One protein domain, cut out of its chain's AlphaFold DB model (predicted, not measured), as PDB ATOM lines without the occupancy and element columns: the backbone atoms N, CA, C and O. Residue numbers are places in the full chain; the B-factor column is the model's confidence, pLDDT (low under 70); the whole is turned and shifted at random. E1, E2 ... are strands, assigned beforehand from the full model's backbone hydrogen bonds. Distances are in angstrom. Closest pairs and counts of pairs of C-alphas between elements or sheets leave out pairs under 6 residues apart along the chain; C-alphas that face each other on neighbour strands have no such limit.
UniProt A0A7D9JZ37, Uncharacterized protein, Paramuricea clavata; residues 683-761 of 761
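What this domain is: This is residues 683 to 761 of the 761 residues of an uncharacterized protein of Paramuricea clavata (UniProt A0A7D9JZ37). The domain is an elongated, only partial sandwich of strands. One layer is the antiparallel sheet E4 - E6 - E7, with E4 and E6 as a long ribbon; over it is a thinner second layer, in which E2 runs on into E3, with E1 beside E3 and E5 beside E2. The printed part has 79 residues, with no named helix and seven named strands, E1 to E7 in order along the chain; the small sheets E1 - E3 and E2 - E5 are antiparallel too. The class is all strand, though only 34 of the 79 residues are in named elements. The whole is only just compact, close to loose, with a radius of gyration of the C-alphas of 13.5 A and spans of 41 by 21 by 16 A.

Where its parts are: E1, residues 683 to 685, begins at C-alpha 683 at (28.557, 12.395, 4.241) and is 6.6 A long. E2, residues 698 to 700, is 6.7 A long, and E3, residues 703 to 706, is 10.3 A long. E4, residues 712 to 721, is the longest strand by residues; it runs 26.5 A from (18.180, 11.184, 7.759) to (29.085, 27.256, -10.196). E5, residues 736 to 738, is 6.9 A long. E6, residues 746 to 753, is 23.8 A long. E7, residues 758 to 760, is 6.9 A long and ends at C-alpha 760 at (27.663, 19.835, 4.074).

How they stand to each other: E1 and E3 are antiparallel neighbours at 152 degrees, with N 684 and O 704 within hydrogen-bond range at 3.0 A. E2 runs on into E3 across a break of 2 residues, at 27 degrees. E2 and E5 are antiparallel at 161 degrees, with N 699 and O 737 at 2.8 A. In the largest sheet, E6 is the inner strand and E4 and E7 are edge strands. E4 and E6 are antiparallel at 163 degrees, with N 716 and O 750 at 2.9 A and N 748 and O 718 at 2.8 A. E6 and E7 form a hairpin at 162 degrees, with N 759 and O 751 at 2.9 A. The closest C-alphas of E3 and E6 are those of Cys 705 and Cys 751, 6.8 A apart. Those of E1 and E7 are Ile 683 and Ala 759, at 7.0 A. Among the pairs that are apart are E2 and E6, and E3 and E5.

The domain as a whole: The two C-alphas farthest apart, those of Ser 695 and Phe 755, are 42.5 A apart. The printed part has no cut and ends at residue 761, the chain's last. The links E1 to E2, 12 residues, and E4 to E5, 14 residues, are long. The mean pLDDT of the printed part is 87.0; residues 725 to 731 are under 70.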
ATOM      1  N   ILE A 683      28.664  12.463   5.700       96.19
ATOM      2  CA  ILE A 683      28.557  12.395   4.241       96.19
ATOM      3  C   ILE A 683      29.794  11.662   3.719       96.19
ATOM      4  O   ILE A 683      30.913  12.106   3.969       96.19
ATOM      5  N   SER A 684      29.588  10.586   2.961       95.25
ATOM      6  CA  SER A 684      30.664   9.835   2.306       95.25
ATOM      7  C   SER A 684      30.448   9.845   0.796       95.25
ATOM      8  O   SER A 684      29.377   9.472   0.310       95.25
ATOM      9  N   VAL A 685      31.469  10.296   0.072       92.44
ATOM     10  CA  VAL A 685      31.481  10.512  -1.381       92.44
ATOM     11  C   VAL A 685      32.505   9.559  -1.989       92.44
ATOM     12  O   VAL A 685      33.642   9.547  -1.521       92.44
ATOM     13  N   ASP A 686      32.127   8.796  -3.016       90.31
ATOM     14  CA  ASP A 686      33.051   7.858  -3.677       90.31
ATOM     15  C   ASP A 686      34.175   8.615  -4.415       90.31
ATOM     16  O   ASP A 686      35.352   8.284  -4.295       90.31
ATOM     17  N   GLU A 687      33.811   9.671  -5.155       90.25
ATOM     18  CA  GLU A 687      34.722  10.501  -5.946       90.25
ATOM     19  C   GLU A 687      34.340  11.988  -5.851       90.25
ATOM     20  O   GLU A 687      33.234  12.382  -6.217       90.25
ATOM     21  N   PHE A 688      35.275  12.853  -5.443       87.69
ATOM     22  CA  PHE A 688      35.057  14.312  -5.423       87.69
ATOM     23  C   PHE A 688      35.084  14.970  -6.820       87.69
ATOM     24  O   PHE A 688      34.842  16.171  -6.938       87.69
ATOM     25  N   LYS A 689      35.400  14.216  -7.883       89.50
ATOM     26  CA  LYS A 689      35.511  14.724  -9.258       89.50
ATOM     27  C   LYS A 689      35.178  13.635 -10.285       89.50
ATOM     28  O   LYS A 689      36.073  12.967 -10.794       89.50
ATOM     29  N   VAL A 690      33.903  13.527 -10.644       88.25
ATOM     30  CA  VAL A 690      33.445  12.648 -11.733       88.25
ATOM     31  C   VAL A 690      33.713  13.315 -13.089       88.25
ATOM     32  O   VAL A 690      33.325  14.464 -13.306       88.25
ATOM     33  N   VAL A 691      34.354  12.601 -14.017       90.06
ATOM     34  CA  VAL A 691      34.567  13.058 -15.405       90.06
ATOM     35  C   VAL A 691      33.495  12.451 -16.309       90.06
ATOM     36  O   VAL A 691      33.335  11.234 -16.359       90.06
ATOM     37  N   VAL A 692      32.756  13.295 -17.034       86.69
ATOM     38  CA  VAL A 692      31.598  12.889 -17.849       86.69
ATOM     39  C   VAL A 692      31.842  13.218 -19.317       86.69
ATOM     40  O   VAL A 692      32.239  14.333 -19.650       86.69
ATOM     41  N   SER A 693      31.570  12.260 -20.205       85.50
ATOM     42  CA  SER A 693      31.575  12.510 -21.648       85.50
ATOM     43  C   SER A 693      30.338  13.306 -22.061       85.50
ATOM     44  O   SER A 693      29.210  12.926 -21.743       85.50
ATOM     45  N   THR A 694      30.519  14.360 -22.856       74.69
ATOM     46  CA  THR A 694      29.408  15.121 -23.455       74.69
ATOM     47  C   THR A 694      28.481  14.250 -24.307       74.69
ATOM     48  O   THR A 694      27.304  14.567 -24.431       74.69
ATOM     49  N   SER A 695      28.964  13.118 -24.832       84.12
ATOM     50  CA  SER A 695      28.141  12.149 -25.572       84.12
ATOM     51  C   SER A 695      27.096  11.415 -24.723       84.12
ATOM     52  O   SER A 695      26.171  10.838 -25.291       84.12
ATOM     53  N   THR A 696      27.225  11.407 -23.390       82.81
ATOM     54  CA  THR A 696      26.236  10.808 -22.473       82.81
ATOM     55  C   THR A 696      25.429  11.850 -21.707       82.81
ATOM     56  O   THR A 696      24.338  11.533 -21.229       82.81
ATOM     57  N   GLY A 697      25.964  13.067 -21.551       84.19
ATOM     58  CA  GLY A 697      25.293  14.191 -20.892       84.19
ATOM     59  C   GLY A 697      24.750  13.872 -19.496       84.19
ATOM     60  O   GLY A 697      23.772  14.479 -19.078       84.19
ATOM     61  N   THR A 698      25.312  12.883 -18.790       88.19
ATOM     62  CA  THR A 698      24.759  12.368 -17.527       88.19
ATOM     63  C   THR A 698      25.876  12.017 -16.550       88.19
ATOM     64  O   THR A 698      26.639  11.078 -16.777       88.19
ATOM     65  N   ALA A 699      25.944  12.749 -15.440       87.88
ATOM     66  CA  ALA A 699      26.741  12.411 -14.269       87.88
ATOM     67  C   ALA A 699      25.916  11.560 -13.292       87.88
ATOM     68  O   ALA A 699      24.714  11.781 -13.117       87.88
ATOM     69  N   LYS A 700      26.575  10.649 -12.573       89.00
ATOM     70  CA  LYS A 700      26.030  10.056 -11.349       89.00
ATOM     71  C   LYS A 700      26.999  10.314 -10.204       89.00
ATOM     72  O   LYS A 700      28.089   9.758 -10.179       89.00
ATOM     73  N   LEU A 701      26.582  11.152  -9.265       89.12
ATOM     74  CA  LEU A 701      27.331  11.462  -8.057       89.12
ATOM     75  C   LEU A 701      26.936  10.452  -6.973       89.12
ATOM     76  O   LEU A 701      25.898  10.595  -6.325       89.12
ATOM     77  N   ASN A 702      27.740   9.400  -6.797       91.00
ATOM     78  CA  ASN A 702      27.558   8.465  -5.692       91.00
ATOM     79  C   ASN A 702      27.900   9.172  -4.371       91.00
ATOM     80  O   ASN A 702      29.068   9.318  -4.009       91.00
ATOM     81  N   VAL A 703      26.866   9.611  -3.654       92.75
ATOM     82  CA  VAL A 703      26.993  10.157  -2.302       92.75
ATOM     83  C   VAL A 703      26.059   9.413  -1.367       92.75
ATOM     84  O   VAL A 703      24.851   9.317  -1.593       92.75
ATOM     85  N   SER A 704      26.634   8.899  -0.287       93.38
ATOM     86  CA  SER A 704      25.901   8.327   0.832       93.38
ATOM     87  C   SER A 704      25.904   9.299   2.013       93.38
ATOM     88  O   SER A 704      26.771  10.161   2.148       93.38
ATOM     89  N   CYS A 705      24.896   9.177   2.870       95.44
ATOM     90  CA  CYS A 705      24.813   9.941   4.104       95.44
ATOM     91  C   CYS A 705      24.298   9.044   5.225       95.44
ATOM     92  O   CYS A 705      23.261   8.389   5.077       95.44
ATOM     93  N   ARG A 706      25.026   9.030   6.341       96.00
ATOM     94  CA  ARG A 706      24.751   8.239   7.538       96.00
ATOM     95  C   ARG A 706      24.474   9.180   8.706       96.00
ATOM     96  O   ARG A 706      25.322   9.988   9.072       96.00
ATOM     97  N   ALA A 707      23.307   9.040   9.327       95.56
ATOM     98  CA  ALA A 707      23.035   9.695  10.601       95.56
ATOM     99  C   ALA A 707      23.965   9.109  11.676       95.56
ATOM    100  O   ALA A 707      24.011   7.887  11.839       95.56
ATOM    101  N   VAL A 708      24.681   9.956  12.421       92.94
ATOM    102  CA  VAL A 708      25.389   9.515  13.638       92.94
ATOM    103  C   VAL A 708      24.379   9.282  14.764       92.94
ATOM    104  O   VAL A 708      24.531   8.360  15.562       92.94
ATOM    105  N   GLN A 709      23.307  10.080  14.792       88.56
ATOM    106  CA  GLN A 709      22.184   9.953  15.716       88.56
ATOM    107  C   GLN A 709      20.862  10.066  14.937       88.56
ATOM    108  O   GLN A 709      20.674  10.976  14.135       88.56
ATOM    109  N   GLY A 710      19.910   9.159  15.180       89.06
ATOM    110  CA  GLY A 710      18.563   9.241  14.594       89.06
ATOM    111  C   GLY A 710      18.464   8.735  13.151       89.06
ATOM    112  O   GLY A 710      18.995   7.677  12.819       89.06
ATOM    113  N   LYS A 711      17.708   9.446  12.306       94.81
ATOM    114  CA  LYS A 711      17.475   9.104  10.891       94.81
ATOM    115  C   LYS A 711      17.689  10.326  10.005       94.81
ATOM    116  O   LYS A 711      17.356  11.430  10.418       94.81
ATOM    117  N   ILE A 712      18.166  10.124   8.779       95.06
ATOM    118  CA  ILE A 712      18.180  11.184   7.759       95.06
ATOM    119  C   ILE A 712      16.740  11.517   7.356       95.06
ATOM    120  O   ILE A 712      15.939  10.611   7.126       95.06
ATOM    121  N   VAL A 713      16.428  12.813   7.307       95.56
ATOM    122  CA  VAL A 713      15.105  13.367   6.974       95.56
ATOM    123  C   VAL A 713      15.149  14.162   5.671       95.56
ATOM    124  O   VAL A 713      14.189  14.118   4.909       95.56
ATOM    125  N   GLU A 714      16.260  14.843   5.381       93.94
ATOM    126  CA  GLU A 714      16.455  15.598   4.141       93.94
ATOM    127  C   GLU A 714      17.786  15.213   3.486       93.94
ATOM    128  O   GLU A 714      18.819  15.093   4.151       93.94
ATOM    129  N   LYS A 715      17.759  15.065   2.161       93.38
ATOM    130  CA  LYS A 715      18.934  15.011   1.292       93.38
ATOM    131  C   LYS A 715      18.719  16.038   0.195       93.38
ATOM    132  O   LYS A 715      17.758  15.925  -0.561       93.38
ATOM    133  N   LYS A 716      19.590  17.037   0.102       91.88
ATOM    134  CA  LYS A 716      19.433  18.141  -0.842       91.88
ATOM    135  C   LYS A 716      20.745  18.434  -1.544       91.88
ATOM    136  O   LYS A 716      21.782  18.583  -0.908       91.88
ATOM    137  N   TRP A 717      20.675  18.563  -2.858       90.44
ATOM    138  CA  TRP A 717      21.764  19.087  -3.664       90.44
ATOM    139  C   TRP A 717      21.510  20.556  -4.015       90.44
ATOM    140  O   TRP A 717      20.364  20.996  -4.121       90.44
ATOM    141  N   GLU A 718      22.588  21.306  -4.196       89.56
ATOM    142  CA  GLU A 718      22.592  22.744  -4.449       89.56
ATOM    143  C   GLU A 718      23.684  23.033  -5.498       89.56
ATOM    144  O   GLU A 718      24.842  22.654  -5.320       89.56
ATOM    145  N   TYR A 719      23.311  23.625  -6.636       89.12
ATOM    146  CA  TYR A 719      24.260  24.031  -7.680       89.12
ATOM    147  C   TYR A 719      25.007  25.291  -7.240       89.12
ATOM    148  O   TYR A 719      24.377  26.219  -6.734       89.12
ATOM    149  N   ILE A 720      26.332  25.311  -7.406       92.38
ATOM    150  CA  ILE A 720      27.180  26.431  -6.975       92.38
ATOM    151  C   ILE A 720      27.662  27.262  -8.171       92.38
ATOM    152  O   ILE A 720      27.588  28.486  -8.127       92.38
ATOM    153  N   ASP A 721      28.231  26.609  -9.189       92.75
ATOM    154  CA  ASP A 721      29.085  27.256 -10.196       92.75
ATOM    155  C   ASP A 721      29.337  26.332 -11.406       92.75
ATOM    156  O   ASP A 721      29.374  25.106 -11.255       92.75
ATOM    157  N   GLY A 722      29.535  26.921 -12.588       91.25
ATOM    158  CA  GLY A 722      29.703  26.244 -13.878       91.25
ATOM    159  C   GLY A 722      28.993  26.966 -15.040       91.25
ATOM    160  O   GLY A 722      28.472  28.069 -14.861       91.25
ATOM    161  N   PRO A 723      28.957  26.364 -16.248       91.50
ATOM    162  CA  PRO A 723      28.240  26.908 -17.406       91.50
ATOM    163  C   PRO A 723      26.764  27.268 -17.116       91.50
ATOM    164  O   PRO A 723      26.045  26.448 -16.537       91.50
ATOM    165  N   PRO A 724      26.281  28.461 -17.522       80.69
ATOM    166  CA  PRO A 724      24.961  28.965 -17.127       80.69
ATOM    167  C   PRO A 724      23.787  28.475 -17.995       80.69
ATOM    168  O   PRO A 724      22.635  28.625 -17.591       80.69
ATOM    169  N   GLU A 725      24.031  27.921 -19.187       69.62
ATOM    170  CA  GLU A 725      22.956  27.597 -20.135       69.62
ATOM    171  C   GLU A 725      22.196  26.309 -19.782       69.62
ATOM    172  O   GLU A 725      22.574  25.194 -20.154       69.62
ATOM    173  N   LEU A 726      21.059  26.511 -19.106       54.66
ATOM    174  CA  LEU A 726      19.897  25.613 -19.053       54.66
ATOM    175  C   LEU A 726      20.223  24.128 -18.839       54.66
ATOM    176  O   LEU A 726      19.718  23.222 -19.506       54.66
ATOM    177  N   VAL A 727      21.038  23.880 -17.823       55.53
ATOM    178  CA  VAL A 727      21.219  22.545 -17.278       55.53
ATOM    179  C   VAL A 727      20.040  22.232 -16.350       55.53
ATOM    180  O   VAL A 727      19.837  22.926 -15.353       55.53
ATOM    181  N   TYR A 728      19.275  21.172 -16.636       57.91
ATOM    182  CA  TYR A 728      18.223  20.660 -15.742       57.91
ATOM    183  C   TYR A 728      18.836  19.947 -14.524       57.91
ATOM    184  O   TYR A 728      18.658  18.746 -14.303       57.91
ATOM    185  N   VAL A 729      19.574  20.699 -13.702       58.72
ATOM    186  CA  VAL A 729      20.111  20.207 -12.436       58.72
ATOM    187  C   VAL A 729      19.033  20.261 -11.358       58.72
ATOM    188  O   VAL A 729      19.066  21.071 -10.436       58.72
ATOM    189  N   THR A 730      18.096  19.325 -11.441       61.47
ATOM    190  CA  THR A 730      17.440  18.776 -10.253       61.47
ATOM    191  C   THR A 730      18.102  17.436  -9.955       61.47
ATOM    192  O   THR A 730      17.650  16.417 -10.487       61.47
ATOM    193  N   PRO A 731      19.191  17.390  -9.159       63.00
ATOM    194  CA  PRO A 731      19.775  16.123  -8.768       63.00
ATOM    195  C   PRO A 731      18.720  15.332  -8.011       63.00
ATOM    196  O   PRO A 731      18.176  15.793  -7.006       63.00
ATOM    197  N   SER A 732      18.425  14.136  -8.507       71.44
ATOM    198  CA  SER A 732      17.615  13.183  -7.753       71.44
ATOM    199  C   SER A 732      18.273  12.886  -6.398       71.44
ATOM    200  O   SER A 732      19.478  13.083  -6.222       71.44
ATOM    201  N   GLU A 733      17.526  12.316  -5.447       72.19
ATOM    202  CA  GLU A 733      18.100  11.828  -4.178       72.19
ATOM    203  C   GLU A 733      19.264  10.829  -4.384       72.19
ATOM    204  O   GLU A 733      20.084  10.634  -3.487       72.19
ATOM    205  N   ASN A 734      19.354  10.247  -5.588       77.25
ATOM    206  CA  ASN A 734      20.388   9.326  -6.064       77.25
ATOM    207  C   ASN A 734      21.611  10.016  -6.715       77.25
ATOM    208  O   ASN A 734      22.446   9.326  -7.299       77.25
ATOM    209  N   GLY A 735      21.693  11.353  -6.699       83.88
ATOM    210  CA  GLY A 735      22.828  12.123  -7.230       83.88
ATOM    211  C   GLY A 735      22.985  12.107  -8.756       83.88
ATOM    212  O   GLY A 735      24.041  12.470  -9.268       83.88
ATOM    213  N   VAL A 736      21.965  11.678  -9.507       87.50
ATOM    214  CA  VAL A 736      21.985  11.730 -10.982       87.50
ATOM    215  C   VAL A 736      21.740  13.162 -11.456       87.50
ATOM    216  O   VAL A 736      20.726  13.754 -11.082       87.50
ATOM    217  N   VAL A 737      22.638  13.677 -12.298       87.12
ATOM    218  CA  VAL A 737      22.606  15.025 -12.891       87.12
ATOM    219  C   VAL A 737      22.743  14.905 -14.405       87.12
ATOM    220  O   VAL A 737      23.643  14.219 -14.881       87.12
ATOM    221  N   GLN A 738      21.894  15.587 -15.173       87.12
ATOM    222  CA  GLN A 738      22.103  15.742 -16.617       87.12
ATOM    223  C   GLN A 738      22.907  17.018 -16.888       87.12
ATOM    224  O   GLN A 738      22.693  18.019 -16.214       87.12
ATOM    225  N   LEU A 739      23.834  16.976 -17.848       87.19
ATOM    226  CA  LEU A 739      24.756  18.050 -18.226       87.19
ATOM    227  C   LEU A 739      24.660  18.285 -19.739       87.19
ATOM    228  O   LEU A 739      24.947  17.382 -20.524       87.19
ATOM    229  N   SER A 740      24.254  19.488 -20.148       85.44
ATOM    230  CA  SER A 740      24.018  19.859 -21.554       85.44
ATOM    231  C   SER A 740      25.269  20.346 -22.293       85.44
ATOM    232  O   SER A 740      25.292  20.324 -23.523       85.44
ATOM    233  N   GLN A 741      26.303  20.794 -21.573       87.38
ATOM    234  CA  GLN A 741      27.483  21.454 -22.140       87.38
ATOM    235  C   GLN A 741      28.798  20.913 -21.546       87.38
ATOM    236  O   GLN A 741      28.811  20.407 -20.421       87.38
ATOM    237  N   PRO A 742      29.929  21.011 -22.274       89.38
ATOM    238  CA  PRO A 742      31.249  20.773 -21.701       89.38
ATOM    239  C   PRO A 742      31.608  21.878 -20.699       89.38
ATOM    240  O   PRO A 742      31.585  23.062 -21.029       89.38
ATOM    241  N   GLY A 743      32.006  21.499 -19.486       91.12
ATOM    242  CA  GLY A 743      32.462  22.447 -18.473       91.12
ATOM    243  C   GLY A 743      32.803  21.787 -17.143       91.12
ATOM    244  O   GLY A 743      32.676  20.574 -16.979       91.12
ATOM    245  N   ILE A 744      33.239  22.604 -16.185       92.44
ATOM    246  CA  ILE A 744      33.406  22.199 -14.786       92.44
ATOM    247  C   ILE A 744      32.164  22.671 -14.034       92.44
ATOM    248  O   ILE A 744      31.886  23.865 -14.008       92.44
ATOM    249  N   TYR A 745      31.448  21.734 -13.421       91.19
ATOM    250  CA  TYR A 745      30.267  22.006 -12.606       91.19
ATOM    251  C   TYR A 745      30.576  21.709 -11.139       91.19
ATOM    252  O   TYR A 745      31.146  20.662 -10.825       91.19
ATOM    253  N   LYS A 746      30.199  22.619 -10.239       92.19
ATOM    254  CA  LYS A 746      30.362  22.474  -8.789       92.19
ATOM    255  C   LYS A 746      28.994  22.323  -8.133       92.19
ATOM    256  O   LYS A 746      28.101  23.150  -8.325       92.19
ATOM    257  N   PHE A 747      28.860  21.280  -7.323       91.06
ATOM    258  CA  PHE A 747      27.658  20.969  -6.559       91.06
ATOM    259  C   PHE A 747      28.003  20.863  -5.082       91.06
ATOM    260  O   PHE A 747      29.085  20.406  -4.725       91.06
ATOM    261  N   LYS A 748      27.055  21.266  -4.246       92.56
ATOM    262  CA  LYS A 748      27.086  21.145  -2.794       92.56
ATOM    263  C   LYS A 748      26.048  20.113  -2.387       92.56
ATOM    264  O   LYS A 748      24.905  20.179  -2.849       92.56
ATOM    265  N   TYR A 749      26.423  19.181  -1.524       93.44
ATOM    266  CA  TYR A 749      25.492  18.236  -0.925       93.44
ATOM    267  C   TYR A 749      25.188  18.636   0.514       93.44
ATOM    268  O   TYR A 749      26.078  18.977   1.289       93.44
ATOM    269  N   ARG A 750      23.908  18.582   0.874       94.62
ATOM    270  CA  ARG A 750      23.389  18.845   2.211       94.62
ATOM    271  C   ARG A 750      22.602  17.638   2.686       94.62
ATOM    272  O   ARG A 750      21.754  17.114   1.964       94.62
ATOM    273  N   CYS A 751      22.862  17.228   3.917       95.19
ATOM    274  CA  CYS A 751      22.153  16.132   4.553       95.19
ATOM    275  C   CYS A 751      21.702  16.550   5.954       95.19
ATOM    276  O   CYS A 751      22.522  17.041   6.732       95.19
ATOM    277  N   THR A 752      20.420  16.353   6.264       94.25
ATOM    278  CA  THR A 752      19.795  16.796   7.522       94.25
ATOM    279  C   THR A 752      19.154  15.605   8.234       94.25
ATOM    280  O   THR A 752      18.392  14.847   7.622       94.25
ATOM    281  N   ASP A 753      19.433  15.427   9.527       94.69
ATOM    282  CA  ASP A 753      18.843  14.370  10.355       94.69
ATOM    283  C   ASP A 753      17.614  14.808  11.177       94.69
ATOM    284  O   ASP A 753      17.229  15.977  11.252       94.69
ATOM    285  N   SER A 754      16.984  13.824  11.819       91.62
ATOM    286  CA  SER A 754      15.799  13.961  12.671       91.62
ATOM    287  C   SER A 754      16.012  14.762  13.961       91.62
ATOM    288  O   SER A 754      15.037  15.029  14.665       91.62
ATOM    289  N   PHE A 755      17.254  15.115  14.293       86.50
ATOM    290  CA  PHE A 755      17.619  15.996  15.402       86.50
ATOM    291  C   PHE A 755      18.024  17.403  14.930       86.50
ATOM    292  O   PHE A 755      18.355  18.240  15.765       86.50
ATOM    293  N   SER A 756      17.915  17.701  13.626       87.00
ATOM    294  CA  SER A 756      18.400  18.911  12.936       87.00
ATOM    295  C   SER A 756      19.924  19.034  12.801       87.00
ATOM    296  O   SER A 756      20.420  20.076  12.365       87.00
ATOM    297  N   GLY A 757      20.670  17.959  13.076       89.44
ATOM    298  CA  GLY A 757      22.069  17.864  12.676       89.44
ATOM    299  C   GLY A 757      22.171  17.997  11.157       89.44
ATOM    300  O   GLY A 757      21.491  17.288  10.413       89.44
ATOM    301  N   THR A 758      22.977  18.951  10.691       92.50
ATOM    302  CA  THR A 758      23.120  19.275   9.265       92.50
ATOM    303  C   THR A 758      24.578  19.143   8.860       92.50
ATOM    304  O   THR A 758      25.450  19.749   9.478       92.50
ATOM    305  N   ALA A 759      24.832  18.385   7.800       94.69
ATOM    306  CA  ALA A 759      26.149  18.224   7.205       94.69
ATOM    307  C   ALA A 759      26.186  18.805   5.791       94.69
ATOM    308  O   ALA A 759      25.170  18.824   5.089       94.69
ATOM    309  N   LEU A 760      27.372  19.263   5.386       94.44
ATOM    310  CA  LEU A 760      27.663  19.835   4.074       94.44
ATOM    311  C   LEU A 760      28.952  19.218   3.517       94.44
ATOM    312  O   LEU A 760      29.909  19.035   4.270       94.44
ATOM    313  N   ARG A 761      28.987  18.933   2.213       91.69
ATOM    314  CA  ARG A 761      30.203  18.586   1.458       91.69
ATOM    315  C   ARG A 761      30.116  19.153   0.039       91.69
ATOM    316  O   ARG A 761      28.974  19.415  -0.412       91.69
TER     317      ARG A 761